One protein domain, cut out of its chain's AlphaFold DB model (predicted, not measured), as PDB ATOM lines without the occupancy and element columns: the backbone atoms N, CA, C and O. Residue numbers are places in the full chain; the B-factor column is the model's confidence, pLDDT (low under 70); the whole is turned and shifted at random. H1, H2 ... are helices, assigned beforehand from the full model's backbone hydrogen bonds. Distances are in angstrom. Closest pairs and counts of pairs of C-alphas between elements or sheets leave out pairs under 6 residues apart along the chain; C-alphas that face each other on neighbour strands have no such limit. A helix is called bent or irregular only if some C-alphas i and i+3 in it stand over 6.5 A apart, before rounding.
ATOM      1  N   GLU A  63     117.830 149.009 176.674       95.50
ATOM      2  CA  GLU A  63     117.295 148.823 178.032       95.50
ATOM      3  C   GLU A  63     116.467 147.533 178.177       95.50
ATOM      4  O   GLU A  63     116.658 146.794 179.141       95.50
ATOM      5  N   ALA A  64     115.601 147.217 177.209       96.25
ATOM      6  CA  ALA A  64     114.768 146.017 177.260       96.25
ATOM      7  C   ALA A  64     115.606 144.730 177.192       96.25
ATOM      8  O   ALA A  64     115.316 143.770 177.901       96.25
ATOM      9  N   GLU A  65     116.677 144.714 176.395       96.94
ATOM     10  CA  GLU A  65     117.612 143.585 176.320       96.94
ATOM     11  C   GLU A  65     118.413 143.420 177.621       96.94
ATOM     12  O   GLU A  65     118.595 142.298 178.096       96.94
ATOM     13  N   ARG A  66     118.828 144.529 178.249       96.50
ATOM     14  CA  ARG A  66     119.487 144.503 179.566       96.50
ATOM     15  C   ARG A  66     118.562 143.974 180.661       96.50
ATOM     16  O   ARG A  66     118.994 143.180 181.489       96.50
ATOM     17  N   ILE A  67     117.292 144.374 180.650       96.44
ATOM     18  CA  ILE A  67     116.271 143.850 181.566       96.44
ATOM     19  C   ILE A  67     116.071 142.348 181.326       96.44
ATOM     20  O   ILE A  67     116.155 141.562 182.268       96.44
ATOM     21  N   ALA A  68     115.884 141.934 180.068       96.38
ATOM     22  CA  ALA A  68     115.681 140.532 179.704       96.38
ATOM     23  C   ALA A  68     116.851 139.634 180.140       96.38
ATOM     24  O   ALA A  68     116.637 138.506 180.587       96.38
ATOM     25  N   TYR A  69     118.086 140.141 180.075       96.88
ATOM     26  CA  TYR A  69     119.263 139.430 180.572       96.88
ATOM     27  C   TYR A  69     119.145 139.055 182.060       96.88
ATOM     28  O   TYR A  69     119.430 137.912 182.427       96.88
ATOM     29  N   PHE A  70     118.697 139.991 182.902       96.19
ATOM     30  CA  PHE A  70     118.530 139.772 184.342       96.19
ATOM     31  C   PHE A  70     117.228 139.047 184.707       96.19
ATOM     32  O   PHE A  70     117.166 138.409 185.752       96.19
ATOM     33  N   GLN A  71     116.212 139.073 183.842       94.88
ATOM     34  CA  GLN A  71     115.031 138.211 183.979       94.88
ATOM     35  C   GLN A  71     115.364 136.731 183.731       94.88
ATOM     36  O   GLN A  71     114.778 135.853 184.358       94.88
ATOM     37  N   ALA A  72     116.300 136.441 182.821       94.25
ATOM     38  CA  ALA A  72     116.664 135.070 182.460       94.25
ATOM     39  C   ALA A  72     117.459 134.326 183.553       94.25
ATOM     40  O   ALA A  72     117.448 133.098 183.583       94.25
ATOM     41  N   ASP A  73     118.149 135.047 184.439       91.25
ATOM     42  CA  ASP A  73     118.769 134.509 185.656       91.25
ATOM     43  C   ASP A  73     118.482 135.469 186.810       91.25
ATOM     44  O   ASP A  73     119.224 136.433 187.013       91.25
ATOM     45  N   GLU A  74     117.420 135.198 187.567       90.00
ATOM     46  CA  GLU A  74     116.972 136.110 188.618       90.00
ATOM     47  C   GLU A  74     118.096 136.387 189.642       90.00
ATOM     48  O   GLU A  74     118.730 135.445 190.140       90.00
ATOM     49  N   PRO A  75     118.391 137.666 189.943       94.06
ATOM     50  CA  PRO A  75     119.399 138.030 190.926       94.06
ATOM     51  C   PRO A  75     118.953 137.680 192.350       94.06
ATOM     52  O   PRO A  75     117.815 137.967 192.732       94.06
ATOM     53  N   PRO A  76     119.861 137.158 193.191       94.31
ATOM     54  CA  PRO A  76     119.656 137.146 194.631       94.31
ATOM     55  C   PRO A  76     119.469 138.569 195.179       94.31
ATOM     56  O   PRO A  76     119.936 139.546 194.585       94.31
ATOM     57  N   ARG A  77     118.822 138.688 196.346       91.75
ATOM     58  CA  ARG A  77     118.456 139.982 196.953       91.75
ATOM     59  C   ARG A  77     119.644 140.939 197.063       91.75
ATOM     60  O   ARG A  77     119.512 142.126 196.789       91.75
ATOM     61  N   GLU A  78     120.799 140.427 197.462       92.50
ATOM     62  CA  GLU A  78     122.024 141.193 197.672       92.50
ATOM     63  C   GLU A  78     122.671 141.721 196.379       92.50
ATOM     64  O   GLU A  78     123.622 142.494 196.453       92.50
ATOM     65  N   TRP A  79     122.173 141.314 195.205       94.81
ATOM     66  CA  TRP A  79     122.621 141.791 193.893       94.81
ATOM     67  C   TRP A  79     121.674 142.818 193.260       94.81
ATOM     68  O   TRP A  79     121.998 143.359 192.205       94.81
ATOM     69  N   LEU A  80     120.514 143.098 193.855       93.12
ATOM     70  CA  LEU A  80     119.487 143.935 193.222       93.12
ATOM     71  C   LEU A  80     119.940 145.385 193.006       93.12
ATOM     72  O   LEU A  80     119.688 145.957 191.948       93.12
ATOM     73  N   ASP A  81     120.657 145.962 193.969       92.06
ATOM     74  CA  ASP A  81     121.259 147.297 193.853       92.06
ATOM     75  C   ASP A  81     122.219 147.379 192.656       92.06
ATOM     76  O   ASP A  81     122.202 148.329 191.873       92.06
ATOM     77  N   TRP A  82     123.019 146.332 192.476       93.94
ATOM     78  CA  TRP A  82     123.956 146.206 191.373       93.94
ATOM     79  C   TRP A  82     123.260 146.124 190.034       93.94
ATOM     80  O   TRP A  82     123.652 146.827 189.107       93.94
ATOM     81  N   VAL A  83     122.254 145.250 189.946       95.56
ATOM     82  CA  VAL A  83     121.478 145.008 188.732       95.56
ATOM     83  C   VAL A  83     120.815 146.299 188.289       95.56
ATOM     84  O   VAL A  83     120.968 146.681 187.132       95.56
ATOM     85  N   ALA A  84     120.173 147.018 189.212       94.75
ATOM     86  CA  ALA A  84     119.593 148.317 188.906       94.75
ATOM     87  C   ALA A  84     120.640 149.287 188.344       94.75
ATOM     88  O   ALA A  84     120.388 149.910 187.320       94.75
ATOM     89  N   HIS A  85     121.832 149.351 188.942       93.88
ATOM     90  CA  HIS A  85     122.911 150.210 188.454       93.88
ATOM     91  C   HIS A  85     123.452 149.799 187.074       93.88
ATOM     92  O   HIS A  85     123.851 150.659 186.293       93.88
ATOM     93  N   GLN A  86     123.446 148.502 186.736       95.25
ATOM     94  CA  GLN A  86     123.878 148.041 185.407       95.25
ATOM     95  C   GLN A  86     122.878 148.413 184.301       95.25
ATOM     96  O   GLN A  86     123.275 148.593 183.144       95.25
ATOM     97  N   ILE A  87     121.585 148.503 184.632       95.12
ATOM     98  CA  ILE A  87     120.529 148.882 183.684       95.12
ATOM     99  C   ILE A  87     120.394 150.411 183.625       95.12
ATOM    100  O   ILE A  87     120.377 150.980 182.533       95.12
ATOM    101  N   TRP A  88     120.355 151.068 184.787       94.19
ATOM    102  CA  TRP A  88     120.088 152.496 184.962       94.19
ATOM    103  C   TRP A  88     121.162 153.158 185.844       94.19
ATOM    104  O   TRP A  88     120.940 153.371 187.037       94.19
ATOM    105  N   PRO A  89     122.328 153.516 185.280       89.38
ATOM    106  CA  PRO A  89     123.427 154.099 186.054       89.38
ATOM    107  C   PRO A  89     123.095 155.475 186.655       89.38
ATOM    108  O   PRO A  89     123.699 155.854 187.654       89.38
ATOM    109  N   ASP A  90     122.123 156.190 186.077       87.50
ATOM    110  CA  ASP A  90     121.699 157.532 186.502       87.50
ATOM    111  C   ASP A  90     120.575 157.524 187.557       87.50
ATOM    112  O   ASP A  90     120.123 158.586 187.986       87.50
ATOM    113  N   VAL A  91     120.069 156.350 187.949       83.69
ATOM    114  CA  VAL A  91     119.020 156.240 188.971       83.69
ATOM    115  C   VAL A  91     119.662 156.075 190.344       83.69
ATOM    116  O   VAL A  91     120.489 155.185 190.543       83.69
ATOM    117  N   ASP A  92     119.243 156.909 191.302       78.06
ATOM    118  CA  ASP A  92     119.691 156.817 192.692       78.06
ATOM    119  C   ASP A  92     119.454 155.413 193.272       78.06
ATOM    120  O   ASP A  92     118.382 154.812 193.123       78.06
ATOM    121  N   PHE A  93     120.470 154.907 193.971       76.12
ATOM    122  CA  PHE A  93     120.419 153.615 194.649       76.12
ATOM    123  C   PHE A  93     119.308 153.570 195.713       76.12
ATOM    124  O   PHE A  93     118.976 154.576 196.338       76.12
ATOM    125  N   GLY A  94     118.786 152.371 195.987       73.88
ATOM    126  CA  GLY A  94     117.828 152.123 197.070       73.88
ATOM    127  C   GLY A  94     116.413 151.814 196.577       73.88
ATOM    128  O   GLY A  94     116.236 151.129 195.571       73.88
ATOM    129  N   GLU A  95     115.404 152.294 197.309       76.06
ATOM    130  CA  GLU A  95     113.989 151.931 197.109       76.06
ATOM    131  C   GLU A  95     113.477 152.240 195.696       76.06
ATOM    132  O   GLU A  95     112.754 151.434 195.118       76.06
ATOM    133  N   THR A  96     113.885 153.362 195.094       83.06
ATOM    134  CA  THR A  96     113.459 153.748 193.736       83.06
ATOM    135  C   THR A  96     113.972 152.770 192.678       83.06
ATOM    136  O   THR A  96     113.213 152.306 191.827       83.06
ATOM    137  N   ALA A  97     115.259 152.429 192.749       85.19
ATOM    138  CA  ALA A  97     115.893 151.446 191.880       85.19
ATOM    139  C   ALA A  97     115.250 150.057 192.037       85.19
ATOM    140  O   ALA A  97     114.947 149.395 191.044       85.19
ATOM    141  N   TYR A  98     114.990 149.641 193.280       85.88
ATOM    142  CA  TYR A  98     114.351 148.361 193.572       85.88
ATOM    143  C   TYR A  98     112.896 148.302 193.086       85.88
ATOM    144  O   TYR A  98     112.517 147.339 192.423       85.88
ATOM    145  N   ALA A  99     112.093 149.336 193.350       87.56
ATOM    146  CA  ALA A  99     110.712 149.411 192.880       87.56
ATOM    147  C   ALA A  99     110.641 149.278 191.353       87.56
ATOM    148  O   ALA A  99     109.834 148.504 190.840       87.56
ATOM    149  N   ARG A 100     111.553 149.944 190.635       91.50
ATOM    150  CA  ARG A 100     111.641 149.831 189.177       91.50
ATOM    151  C   ARG A 100     111.996 148.412 188.730       91.50
ATOM    152  O   ARG A 100     111.395 147.921 187.783       91.50
ATOM    153  N   LEU A 101     112.914 147.712 189.401       93.25
ATOM    154  CA  LEU A 101     113.193 146.299 189.094       93.25
ATOM    155  C   LEU A 101     111.950 145.413 189.256       93.25
ATOM    156  O   LEU A 101     111.678 144.576 188.393       93.25
ATOM    157  N   VAL A 102     111.167 145.635 190.316       91.88
ATOM    158  CA  VAL A 102     109.934 144.881 190.593       91.88
ATOM    159  C   VAL A 102     108.878 145.097 189.505       91.88
ATOM    160  O   VAL A 102     108.208 144.136 189.128       91.88
ATOM    161  N   GLU A 103     108.758 146.304 188.942       92.38
ATOM    162  CA  GLU A 103     107.870 146.578 187.795       92.38
ATOM    163  C   GLU A 103     108.203 145.708 186.571       92.38
ATOM    164  O   GLU A 103     107.307 145.330 185.815       92.38
ATOM    165  N   TYR A 104     109.474 145.333 186.411       92.44
ATOM    166  CA  TYR A 104     109.946 144.416 185.370       92.44
ATOM    167  C   TYR A 104     110.044 142.957 185.841       92.44
ATOM    168  O   TYR A 104     110.602 142.118 185.136       92.44
ATOM    169  N   GLY A 105     109.505 142.620 187.014       91.12
ATOM    170  CA  GLY A 105     109.499 141.255 187.542       91.12
ATOM    171  C   GLY A 105     110.863 140.751 188.027       91.12
ATOM    172  O   GLY A 105     111.018 139.548 188.208       91.12
ATOM    173  N   ILE A 106     111.840 141.634 188.249       91.75
ATOM    174  CA  ILE A 106     113.160 141.288 188.793       91.75
ATOM    175  C   ILE A 106     113.145 141.499 190.312       91.75
ATOM    176  O   ILE A 106     112.826 142.588 190.787       91.75
ATOM    177  N   GLY A 107     113.492 140.466 191.088       84.00
ATOM    178  CA  GLY A 107     113.426 140.519 192.556       84.00
ATOM    179  C   GLY A 107     111.994 140.465 193.097       84.00
ATOM    180  O   GLY A 107     111.758 140.702 194.283       84.00
ATOM    181  N   SER A 108     111.031 140.143 192.228       70.62
ATOM    182  CA  SER A 108     109.616 139.974 192.543       70.62
ATOM    183  C   SER A 108     109.345 138.528 192.977       70.62
ATOM    184  O   SER A 108     108.614 137.790 192.313       70.62
ATOM    185  N   VAL A 109     109.876 138.119 194.130       60.88
ATOM    186  CA  VAL A 109     109.418 136.898 194.809       60.88
ATOM    187  C   VAL A 109     109.122 137.181 196.284       60.88
ATOM    188  O   VAL A 109     110.021 137.341 197.105       60.88
ATOM    189  N   ARG A 110     107.804 137.304 196.501       47.97
ATOM    190  CA  ARG A 110     106.924 136.964 197.641       47.97
ATOM    191  C   ARG A 110     107.541 136.665 199.005       47.97
ATOM    192  O   ARG A 110     108.283 135.668 199.113       47.97
TER     193      ARG A 110
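Overview. This is residues 63 to 110 of the 110 residues of an uncharacterized protein of Micromonospora pallida (UniProt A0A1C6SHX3). Three short helices make a small rounded body: H1 and H2 form a loose helical hairpin, and H3 crosses H2 at nearly a right angle. H2 is in contact with both of the others, while H1 and H3 just fail to meet, and an unnamed tail of residues 104 to 110 follows H3. The printed part has 48 residues with three named helices, in the order H1, H2, H3, and no named strand; the class is all helix. It is compact, with a radius of gyration of the C-alphas of 9.5 A, and its C-alphas span 24 by 23 by 17 A along the three main axes.

Arrangement. H1, residues 63 to 72, is joined by a tight link of 4 residues to H2, residues 77 to 87. These two helices touch, and their closest C-alphas, those of Arg 66 and Ile 87, are 6.1 A apart. They run opposite ways at a shallow tilt of 25 degrees and form a helical hairpin, with their centres 12.1 A apart. H2 is irregular, with C-alphas 78 and 81 7.2 A apart, and its line is a rough one. A short link of 7 residues leads from H2 to H3, residues 95 to 103. H2 and H3 touch, with 8 pairs of C-alphas within 8 A; the closest are those of Ala 84 and Ala 97, 5.7 A apart. Their lines are about perpendicular, at 85 degrees, and their centres are 9.9 A apart. H1 and H3 are only just apart, with their closest C-alphas at 8.5 A. In H3 every O i to N i+4 pair is within hydrogen-bond range; in H1 5 of 6 such pairs are, and in H2 5 of 7.

Along the chain. H1 begins at C-alpha 63, at (117.295, 148.823, 178.032), and its first and last C-alphas are 14.5 A apart. H2, the longest helix with 11 residues, measures 16.1 A from its first C-alpha to its last, C-alpha 87 at (120.529, 148.882, 183.684). H3 has 9 residues and measures 12.4 A, ending at C-alpha 103 at (107.870, 146.578, 187.795).

Size, cuts and confidence. The two C-alphas farthest apart are those of Asp 90 and Arg 110, at 27.7 A. The C-alphas of the first and last printed residues, Glu 63 and Arg 110, are 25.2 A apart; Arg 110 is also the chain's last residue. The printed part has no cut, and neither of its two links is long. The mean pLDDT of the printed part is 89.0, and the model's confidence is low, under 70, at residues 109 to 110.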